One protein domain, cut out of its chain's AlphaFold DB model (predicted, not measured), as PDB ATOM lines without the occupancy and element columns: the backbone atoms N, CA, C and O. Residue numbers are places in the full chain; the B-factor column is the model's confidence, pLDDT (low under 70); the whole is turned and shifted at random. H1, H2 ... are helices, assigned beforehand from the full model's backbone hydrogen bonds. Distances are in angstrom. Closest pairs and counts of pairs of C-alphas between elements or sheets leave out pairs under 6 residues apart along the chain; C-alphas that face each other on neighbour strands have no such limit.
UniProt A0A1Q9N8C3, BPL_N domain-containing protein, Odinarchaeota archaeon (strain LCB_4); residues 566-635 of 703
ATOM      1  N   PRO A 566      87.503 -15.080 149.879       56.38
ATOM      2  CA  PRO A 566      87.231 -13.953 150.764       56.38
ATOM      3  C   PRO A 566      86.644 -12.744 150.029       56.38
ATOM      4  O   PRO A 566      85.807 -12.042 150.586       56.38
ATOM      5  N   SER A 567      87.057 -12.481 148.790       56.88
ATOM      6  CA  SER A 567      86.543 -11.351 148.012       56.88
ATOM      7  C   SER A 567      85.167 -11.633 147.417       56.88
ATOM      8  O   SER A 567      84.311 -10.771 147.545       56.88
ATOM      9  N   ALA A 568      84.895 -12.834 146.893       55.62
ATOM     10  CA  ALA A 568      83.555 -13.217 146.437       55.62
ATOM     11  C   ALA A 568      82.569 -13.328 147.611       55.62
ATOM     12  O   ALA A 568      81.448 -12.844 147.516       55.62
ATOM     13  N   PHE A 569      83.001 -13.871 148.752       59.34
ATOM     14  CA  PHE A 569      82.228 -13.940 149.992       59.34
ATOM     15  C   PHE A 569      81.902 -12.552 150.545       59.34
ATOM     16  O   PHE A 569      80.744 -12.256 150.833       59.34
ATOM     17  N   ASN A 570      82.913 -11.686 150.696       62.72
ATOM     18  CA  ASN A 570      82.701 -10.329 151.201       62.72
ATOM     19  C   ASN A 570      81.865  -9.508 150.215       62.72
ATOM     20  O   ASN A 570      80.963  -8.805 150.652       62.72
ATOM     21  N   TYR A 571      82.101  -9.660 148.908       63.22
ATOM     22  CA  TYR A 571      81.275  -9.071 147.857       63.22
ATOM     23  C   TYR A 571      79.824  -9.538 148.006       63.22
ATOM     24  O   TYR A 571      78.949  -8.730 148.257       63.22
ATOM     25  N   THR A 572      79.558 -10.840 147.997       61.78
ATOM     26  CA  THR A 572      78.203 -11.401 148.123       61.78
ATOM     27  C   THR A 572      77.503 -10.910 149.390       61.78
ATOM     28  O   THR A 572      76.411 -10.354 149.317       61.78
ATOM     29  N   ARG A 573      78.157 -11.004 150.554       64.81
ATOM     30  CA  ARG A 573      77.607 -10.527 151.832       64.81
ATOM     31  C   ARG A 573      77.292  -9.029 151.806       64.81
ATOM     32  O   ARG A 573      76.212  -8.620 152.234       64.81
ATOM     33  N   ASP A 574      78.239  -8.210 151.358       68.00
ATOM     34  CA  ASP A 574      78.104  -6.757 151.408       68.00
ATOM     35  C   ASP A 574      77.099  -6.263 150.350       68.00
ATOM     36  O   ASP A 574      76.309  -5.369 150.652       68.00
ATOM     37  N   TYR A 575      77.030  -6.910 149.182       69.88
ATOM     38  CA  TYR A 575      76.055  -6.630 148.123       69.88
ATOM     39  C   TYR A 575      74.640  -7.093 148.485       69.88
ATOM     40  O   TYR A 575      73.703  -6.312 148.334       69.88
ATOM     41  N   TYR A 576      74.450  -8.301 149.030       68.00
ATOM     42  CA  TYR A 576      73.121  -8.758 149.466       68.00
ATOM     43  C   TYR A 576      72.554  -7.908 150.593       68.00
ATOM     44  O   TYR A 576      71.343  -7.691 150.661       68.00
ATOM     45  N   ARG A 577      73.410  -7.413 151.493       76.19
ATOM     46  CA  ARG A 577      72.978  -6.477 152.531       76.19
ATOM     47  C   ARG A 577      72.397  -5.206 151.907       76.19
ATOM     48  O   ARG A 577      71.336  -4.765 152.337       76.19
ATOM     49  N   VAL A 578      73.067  -4.661 150.889       77.19
ATOM     50  CA  VAL A 578      72.606  -3.480 150.144       77.19
ATOM     51  C   VAL A 578      71.316  -3.783 149.378       77.19
ATOM     52  O   VAL A 578      70.344  -3.048 149.529       77.19
ATOM     53  N   TYR A 579      71.254  -4.898 148.645       77.75
ATOM     54  CA  TYR A 579      70.053  -5.319 147.918       77.75
ATOM     55  C   TYR A 579      68.832  -5.441 148.837       77.75
ATOM     56  O   TYR A 579      67.789  -4.861 148.555       77.75
ATOM     57  N   ASN A 580      68.959  -6.151 149.964       74.12
ATOM     58  CA  ASN A 580      67.853  -6.348 150.904       74.12
ATOM     59  C   ASN A 580      67.387  -5.035 151.542       74.12
ATOM     60  O   ASN A 580      66.191  -4.856 151.780       74.12
ATOM     61  N   GLU A 581      68.312  -4.112 151.807       83.12
ATOM     62  CA  GLU A 581      67.973  -2.783 152.307       83.12
ATOM     63  C   GLU A 581      67.176  -1.989 151.260       83.12
ATOM     64  O   GLU A 581      66.086  -1.505 151.567       83.12
ATOM     65  N   ILE A 582      67.657  -1.932 150.013       79.88
ATOM     66  CA  ILE A 582      66.976  -1.252 148.901       79.88
ATOM     67  C   ILE A 582      65.616  -1.903 148.616       79.88
ATOM     68  O   ILE A 582      64.622  -1.199 148.479       79.88
ATOM     69  N   LEU A 583      65.523  -3.234 148.584       75.88
ATOM     70  CA  LEU A 583      64.280  -3.971 148.344       75.88
ATOM     71  C   LEU A 583      63.245  -3.730 149.455       75.88
ATOM     72  O   LEU A 583      62.065  -3.517 149.169       75.88
ATOM     73  N   SER A 584      63.670  -3.730 150.722       78.31
ATOM     74  CA  SER A 584      62.806  -3.407 151.867       78.31
ATOM     75  C   SER A 584      62.283  -1.968 151.784       78.31
ATOM     76  O   SER A 584      61.082  -1.718 151.946       78.31
ATOM     77  N   LEU A 585      63.163  -1.024 151.439       80.69
ATOM     78  CA  LEU A 585      62.788   0.365 151.183       80.69
ATOM     79  C   LEU A 585      61.884   0.496 149.955       80.69
ATOM     80  O   LEU A 585      60.989   1.329 149.961       80.69
ATOM     81  N   ASN A 586      62.037  -0.342 148.929       78.31
ATOM     82  CA  ASN A 586      61.182  -0.306 147.743       78.31
ATOM     83  C   ASN A 586      59.754  -0.748 148.078       78.31
ATOM     84  O   ASN A 586      58.787  -0.197 147.562       78.31
ATOM     85  N   ARG A 587      59.611  -1.728 148.978       74.62
ATOM     86  CA  ARG A 587      58.305  -2.219 149.443       74.62
ATOM     87  C   ARG A 587      57.580  -1.222 150.346       74.62
ATOM     88  O   ARG A 587      56.355  -1.216 150.374       74.62
ATOM     89  N   THR A 588      58.318  -0.411 151.103       86.88
ATOM     90  CA  THR A 588      57.747   0.487 152.124       86.88
ATOM     91  C   THR A 588      57.684   1.948 151.677       86.88
ATOM     92  O   THR A 588      56.722   2.646 151.987       86.88
ATOM     93  N   THR A 589      58.684   2.410 150.929       88.69
ATOM     94  CA  THR A 589      58.877   3.800 150.496       88.69
ATOM     95  C   THR A 589      59.544   3.877 149.106       88.69
ATOM     96  O   THR A 589      60.659   4.390 148.986       88.69
ATOM     97  N   PRO A 590      58.894   3.399 148.028       85.38
ATOM     98  CA  PRO A 590      59.509   3.309 146.692       85.38
ATOM     99  C   PRO A 590      59.957   4.662 146.118       85.38
ATOM    100  O   PRO A 590      60.936   4.741 145.379       85.38
ATOM    101  N   SER A 591      59.280   5.751 146.494       89.81
ATOM    102  CA  SER A 591      59.594   7.114 146.050       89.81
ATOM    103  C   SER A 591      60.685   7.811 146.871       89.81
ATOM    104  O   SER A 591      60.964   8.980 146.615       89.81
ATOM    105  N   LEU A 592      61.259   7.156 147.888       91.25
ATOM    106  CA  LEU A 592      62.321   7.745 148.703       91.25
ATOM    107  C   LEU A 592      63.565   7.996 147.838       91.25
ATOM    108  O   LEU A 592      63.973   7.131 147.070       91.25
ATOM    109  N   THR A 593      64.181   9.164 147.991       92.75
ATOM    110  CA  THR A 593      65.476   9.492 147.384       92.75
ATOM    111  C   THR A 593      66.540   9.439 148.482       92.75
ATOM    112  O   THR A 593      66.468  10.250 149.411       92.75
ATOM    113  N   PRO A 594      67.501   8.500 148.438       90.25
ATOM    114  CA  PRO A 594      68.561   8.427 149.437       90.25
ATOM    115  C   PRO A 594      69.502   9.629 149.339       90.25
ATOM    116  O   PRO A 594      69.701  10.195 148.263       90.25
ATOM    117  N   ASP A 595      70.121  10.000 150.458       92.44
ATOM    118  CA  ASP A 595      71.192  10.993 150.441       92.44
ATOM    119  C   ASP A 595      72.491  10.419 149.842       92.44
ATOM    120  O   ASP A 595      72.678   9.206 149.703       92.44
ATOM    121  N   ASN A 596      73.430  11.304 149.499       89.75
ATOM    122  CA  ASN A 596      74.703  10.898 148.898       89.75
ATOM    123  C   ASN A 596      75.513   9.958 149.808       89.75
ATOM    124  O   ASN A 596      76.243   9.110 149.305       89.75
ATOM    125  N   ALA A 597      75.387  10.080 151.135       88.88
ATOM    126  CA  ALA A 597      76.073   9.195 152.076       88.88
ATOM    127  C   ALA A 597      75.527   7.761 151.999       88.88
ATOM    128  O   ALA A 597      76.296   6.798 152.008       88.88
ATOM    129  N   THR A 598      74.210   7.622 151.866       86.75
ATOM    130  CA  THR A 598      73.522   6.345 151.681       86.75
ATOM    131  C   THR A 598      73.863   5.732 150.326       86.75
ATOM    132  O   THR A 598      74.200   4.552 150.279       86.75
ATOM    133  N   LEU A 599      73.876   6.535 149.254       81.50
ATOM    134  CA  LEU A 599      74.301   6.094 147.920       81.50
ATOM    135  C   LEU A 599      75.740   5.556 147.928       81.50
ATOM    136  O   LEU A 599      75.969   4.439 147.471       81.50
ATOM    137  N   ILE A 600      76.688   6.285 148.530       82.62
ATOM    138  CA  ILE A 600      78.090   5.841 148.662       82.62
ATOM    139  C   ILE A 600      78.180   4.549 149.476       82.62
ATOM    140  O   ILE A 600      78.905   3.630 149.100       82.62
ATOM    141  N   ARG A 601      77.435   4.447 150.586       87.19
ATOM    142  CA  ARG A 601      77.399   3.235 151.420       87.19
ATOM    143  C   ARG A 601      76.876   2.021 150.647       87.19
ATOM    144  O   ARG A 601      77.304   0.903 150.921       87.19
ATOM    145  N   TRP A 602      75.960   2.240 149.710       82.88
ATOM    146  CA  TRP A 602      75.426   1.220 148.809       82.88
ATOM    147  C   TRP A 602      76.306   0.954 147.580       82.88
ATOM    148  O   TRP A 602      76.015   0.036 146.821       82.88
ATOM    149  N   GLY A 603      77.395   1.703 147.397       81.56
ATOM    150  CA  GLY A 603      78.316   1.539 146.270       81.56
ATOM    151  C   GLY A 603      77.900   2.269 144.990       81.56
ATOM    152  O   GLY A 603      78.514   2.039 143.951       81.56
ATOM    153  N   PHE A 604      76.901   3.154 145.040       81.12
ATOM    154  CA  PHE A 604      76.534   4.004 143.905       81.12
ATOM    155  C   PHE A 604      77.404   5.260 143.846       81.12
ATOM    156  O   PHE A 604      77.722   5.857 144.876       81.12
ATOM    157  N   ASP A 605      77.716   5.708 142.629       85.50
ATOM    158  CA  ASP A 605      78.320   7.018 142.388       85.50
ATOM    159  C   ASP A 605      77.249   8.122 142.517       85.50
ATOM    160  O   ASP A 605      76.340   8.194 141.682       85.50
ATOM    161  N   PRO A 606      77.326   9.019 143.520       89.19
ATOM    162  CA  PRO A 606      76.339  10.084 143.681       89.19
ATOM    163  C   PRO A 606      76.297  11.059 142.505       89.19
ATOM    164  O   PRO A 606      75.279  11.712 142.309       89.19
ATOM    165  N   SER A 607      77.367  11.176 141.714       88.00
ATOM    166  CA  SER A 607      77.359  12.032 140.522       88.00
ATOM    167  C   SER A 607      76.432  11.505 139.422       88.00
ATOM    168  O   SER A 607      75.965  12.288 138.596       88.00
ATOM    169  N   VAL A 608      76.131  10.203 139.448       86.50
ATOM    170  CA  VAL A 608      75.246   9.521 138.496       86.50
ATOM    171  C   VAL A 608      73.843   9.339 139.079       86.50
ATOM    172  O   VAL A 608      72.858   9.548 138.380       86.50
ATOM    173  N   TYR A 609      73.750   8.979 140.363       86.12
ATOM    174  CA  TYR A 609      72.503   8.509 140.978       86.12
ATOM    175  C   TYR A 609      71.852   9.493 141.967       86.12
ATOM    176  O   TYR A 609      70.826   9.169 142.570       86.12
ATOM    177  N   ALA A 610      72.410  10.692 142.171       89.25
ATOM    178  CA  ALA A 610      71.761  11.698 143.014       89.25
ATOM    179  C   ALA A 610      70.388  12.088 142.443       89.25
ATOM    180  O   ALA A 610      70.264  12.486 141.287       89.25
ATOM    181  N   GLY A 611      69.350  12.007 143.280       88.12
ATOM    182  CA  GLY A 611      67.969  12.264 142.865       88.12
ATOM    183  C   GLY A 611      67.193  11.011 142.445       88.12
ATOM    184  O   GLY A 611      65.963  11.065 142.416       88.12
ATOM    185  N   SER A 612      67.865   9.882 142.194       88.88
ATOM    186  CA  SER A 612      67.201   8.613 141.883       88.88
ATOM    187  C   SER A 612      66.405   8.103 143.082       88.88
ATOM    188  O   SER A 612      66.863   8.153 144.227       88.88
ATOM    189  N   ASN A 613      65.192   7.617 142.824       90.88
ATOM    190  CA  ASN A 613      64.387   6.977 143.857       90.88
ATOM    191  C   ASN A 613      64.810   5.512 144.060       90.88
ATOM    192  O   ASN A 613      65.550   4.942 143.254       90.88
ATOM    193  N   ILE A 614      64.332   4.894 145.142       84.19
ATOM    194  CA  ILE A 614      64.641   3.501 145.485       84.19
ATOM    195  C   ILE A 614      64.294   2.522 144.355       84.19
ATOM    196  O   ILE A 614      65.057   1.588 144.123       84.19
ATOM    197  N   THR A 615      63.190   2.723 143.631       79.56
ATOM    198  CA  THR A 615      62.810   1.839 142.518       79.56
ATOM    199  C   THR A 615      63.829   1.888 141.378       79.56
ATOM    200  O   THR A 615      64.260   0.839 140.910       79.56
ATOM    201  N   THR A 616      64.263   3.082 140.965       81.19
ATOM    202  CA  THR A 616      65.307   3.256 139.942       81.19
ATOM    203  C   THR A 616      66.624   2.641 140.397       81.19
ATOM    204  O   THR A 616      67.227   1.874 139.656       81.19
ATOM    205  N   LEU A 617      67.027   2.895 141.646       82.00
ATOM    206  CA  LEU A 617      68.245   2.315 142.212       82.00
ATOM    207  C   LEU A 617      68.184   0.791 142.260       82.00
ATOM    208  O   LEU A 617      69.184   0.149 141.976       82.00
ATOM    209  N   LEU A 618      67.034   0.200 142.589       76.62
ATOM    210  CA  LEU A 618      66.860  -1.250 142.594       76.62
ATOM    211  C   LEU A 618      66.999  -1.840 141.185       76.62
ATOM    212  O   LEU A 618      67.685  -2.846 141.022       76.62
ATOM    213  N   VAL A 619      66.380  -1.208 140.182       75.81
ATOM    214  CA  VAL A 619      66.466  -1.632 138.775       75.81
ATOM    215  C   VAL A 619      67.898  -1.514 138.259       75.81
ATOM    216  O   VAL A 619      68.411  -2.475 137.697       75.81
ATOM    217  N   ASP A 620      68.571  -0.390 138.504       76.88
ATOM    218  CA  ASP A 620      69.940  -0.162 138.035       76.88
ATOM    219  C   ASP A 620      70.965  -1.006 138.803       76.88
ATOM    220  O   ASP A 620      71.955  -1.455 138.229       76.88
ATOM    221  N   PHE A 621      70.745  -1.264 140.095       75.19
ATOM    222  CA  PHE A 621      71.569  -2.191 140.874       75.19
ATOM    223  C   PHE A 621      71.446  -3.608 140.330       75.19
ATOM    224  O   PHE A 621      72.459  -4.264 140.103       75.19
ATOM    225  N   TYR A 622      70.217  -4.052 140.062       67.31
ATOM    226  CA  TYR A 622      69.961  -5.349 139.450       67.31
ATOM    227  C   TYR A 622      70.590  -5.429 138.053       67.31
ATOM    228  O   TYR A 622      71.350  -6.353 137.783       67.31
ATOM    229  N   ALA A 623      70.389  -4.414 137.209       67.19
ATOM    230  CA  ALA A 623      70.984  -4.340 135.880       67.19
ATOM    231  C   ALA A 623      72.520  -4.344 135.924       67.19
ATOM    232  O   ALA A 623      73.145  -5.031 135.128       67.19
ATOM    233  N   ASN A 624      73.160  -3.641 136.863       66.12
ATOM    234  CA  ASN A 624      74.621  -3.670 136.995       66.12
ATOM    235  C   ASN A 624      75.147  -5.026 137.488       66.12
ATOM    236  O   ASN A 624      76.244  -5.426 137.100       66.12
ATOM    237  N   ILE A 625      74.374  -5.750 138.303       60.09
ATOM    238  CA  ILE A 625      74.704  -7.124 138.707       60.09
ATOM    239  C   ILE A 625      74.620  -8.078 137.510       60.09
ATOM    240  O   ILE A 625      75.441  -8.989 137.404       60.09
ATOM    241  N   THR A 626      73.654  -7.873 136.609       53.28
ATOM    242  CA  THR A 626      73.349  -8.821 135.527       53.28
ATOM    243  C   THR A 626      73.951  -8.469 134.163       53.28
ATOM    244  O   THR A 626      74.089  -9.361 133.336       53.28
ATOM    245  N   ALA A 627      74.282  -7.203 133.882       47.44
ATOM    246  CA  ALA A 627      74.550  -6.724 132.517       47.44
ATOM    247  C   ALA A 627      76.011  -6.345 132.219       47.44
ATOM    248  O   ALA A 627      76.374  -6.244 131.047       47.44
ATOM    249  N   VAL A 628      76.864  -6.110 133.223       46.16
ATOM    250  CA  VAL A 628      78.235  -5.643 132.952       46.16
ATOM    251  C   VAL A 628      79.188  -6.825 132.880       46.16
ATOM    252  O   VAL A 628      79.549  -7.416 133.891       46.16
ATOM    253  N   TRP A 629      79.612  -7.151 131.663       37.34
ATOM    254  CA  TRP A 629      80.752  -8.023 131.425       37.34
ATOM    255  C   TRP A 629      82.075  -7.238 131.572       37.34
ATOM    256  O   TRP A 629      82.192  -6.157 130.989       37.34
ATOM    257  N   PRO A 630      83.091  -7.752 132.294       45.34
ATOM    258  CA  PRO A 630      83.108  -9.044 132.961       45.34
ATOM    259  C   PRO A 630      82.194  -9.019 134.175       45.34
ATOM    260  O   PRO A 630      82.261  -8.108 135.000       45.34
ATOM    261  N   ALA A 631      81.371 -10.051 134.274       50.03
ATOM    262  CA  ALA A 631      80.443 -10.174 135.368       50.03
ATOM    263  C   ALA A 631      81.196 -10.148 136.706       50.03
ATOM    264  O   ALA A 631      82.353 -10.589 136.792       50.03
ATOM    265  N   GLY A 632      80.562  -9.584 137.737       55.66
ATOM    266  CA  GLY A 632      81.163  -9.473 139.063       55.66
ATOM    267  C   GLY A 632      81.684 -10.829 139.579       55.66
ATOM    268  O   GLY A 632      81.271 -11.881 139.084       55.66
ATOM    269  N   PRO A 633      82.577 -10.844 140.588       56.50
ATOM    270  CA  PRO A 633      83.191 -12.070 141.115       56.50
ATOM    271  C   PRO A 633      82.202 -13.206 141.419       56.50
ATOM    272  O   PRO A 633      82.541 -14.373 141.250       56.50
ATOM    273  N   LEU A 634      80.974 -12.862 141.818       57.69
ATOM    274  CA  LEU A 634      79.887 -13.801 142.086       57.69
ATOM    275  C   LEU A 634      79.427 -14.564 140.833       57.69
ATOM    276  O   LEU A 634      79.285 -15.778 140.876       57.69
ATOM    277  N   TYR A 635      79.236 -13.884 139.705       62.12
ATOM    278  CA  TYR A 635      78.814 -14.531 138.461       62.12
ATOM    279  C   TYR A 635      79.925 -15.427 137.912       62.12
ATOM    280  O   TYR A 635      79.667 -16.575 137.578       62.12
TER     281      TYR A 635
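This is residues 566 to 635 of the 703 residues of the protein "BPL_N domain-containing protein" of Odinarchaeota archaeon (strain LCB_4) (UniProt A0A1Q9N8C3). Look for two longer helices, H1 and H4, that run opposite ways as a narrow V, closed where the last part of H1 meets the first residue of H4. Two short helices, H2 and H3, sit to one side of this pair on the path that leads from H1 to H4, and the residues after H4 fold back toward the beginning of H1. H1 makes the longest axis, and the C-alphas span 33 by 22 by 20 A. The printed part has 70 residues with four named helices, in the order H1, H2, H3, H4, and no named strand; its class is all helix, and it is compact, with a radius of gyration of the C-alphas of 12.1 A.

Begin with H1, residues 566 to 588, and hold it beside H4, residues 614 to 627. They touch, with 10 pairs of C-alphas within 8 A; the closest are those of Asn 586 and Ile 614, 5.6 A apart. H1 touches H4 with residues 579 to 586 alone. Their lines stand at a shallow tilt of 33 degrees, only just short of steep, and they run opposite ways. Next comes H2, residues 596 to 601, which is only just apart from H1, the closest C-alphas being 8.3 A apart. H2 touches H3, residues 606 to 609, only at the corner by their link, where the closest C-alphas, those of Asn 596 and Pro 606, are 5.5 A apart. H3 is close to H4 but not clearly touching it: their closest C-alphas, those of Tyr 609 and Leu 617, are 7.6 A apart. H1 and H3 are apart, and H2 and H4 are apart. In H1, H2 and H4 you will find each O i to N i+4 pair within hydrogen-bond range; H3 is too short for such a pair, and its one O i to N i+3 pair is not within range.

Find C-alpha 566 at (87.231, -13.953, 150.764); from there H1 runs 32.9 A to C-alpha 588 at (57.747, 0.487, 152.124). H2 covers 8.5 A from Asn 596 to Arg 601, and H3 covers 4.9 A from Pro 606 to Tyr 609. H4 runs 19.3 A from Ile 614 to C-alpha 627 at (74.550, -6.724, 132.517).

The C-alphas farthest apart, those of Pro 566 and Ser 591, are 35.1 A apart, while the first and last printed, those of Pro 566 and Tyr 635, are 14.9 A apart. The printed part has no cut. The links from H2 to H3 and from H3 to H4 are tight, that from H1 to H2 is short, and no link is long. Look at the B-factor column: the mean pLDDT of the printed part is 74.6, and the 25 residues under 70 are residues 566 to 576 and residues 622 to 635.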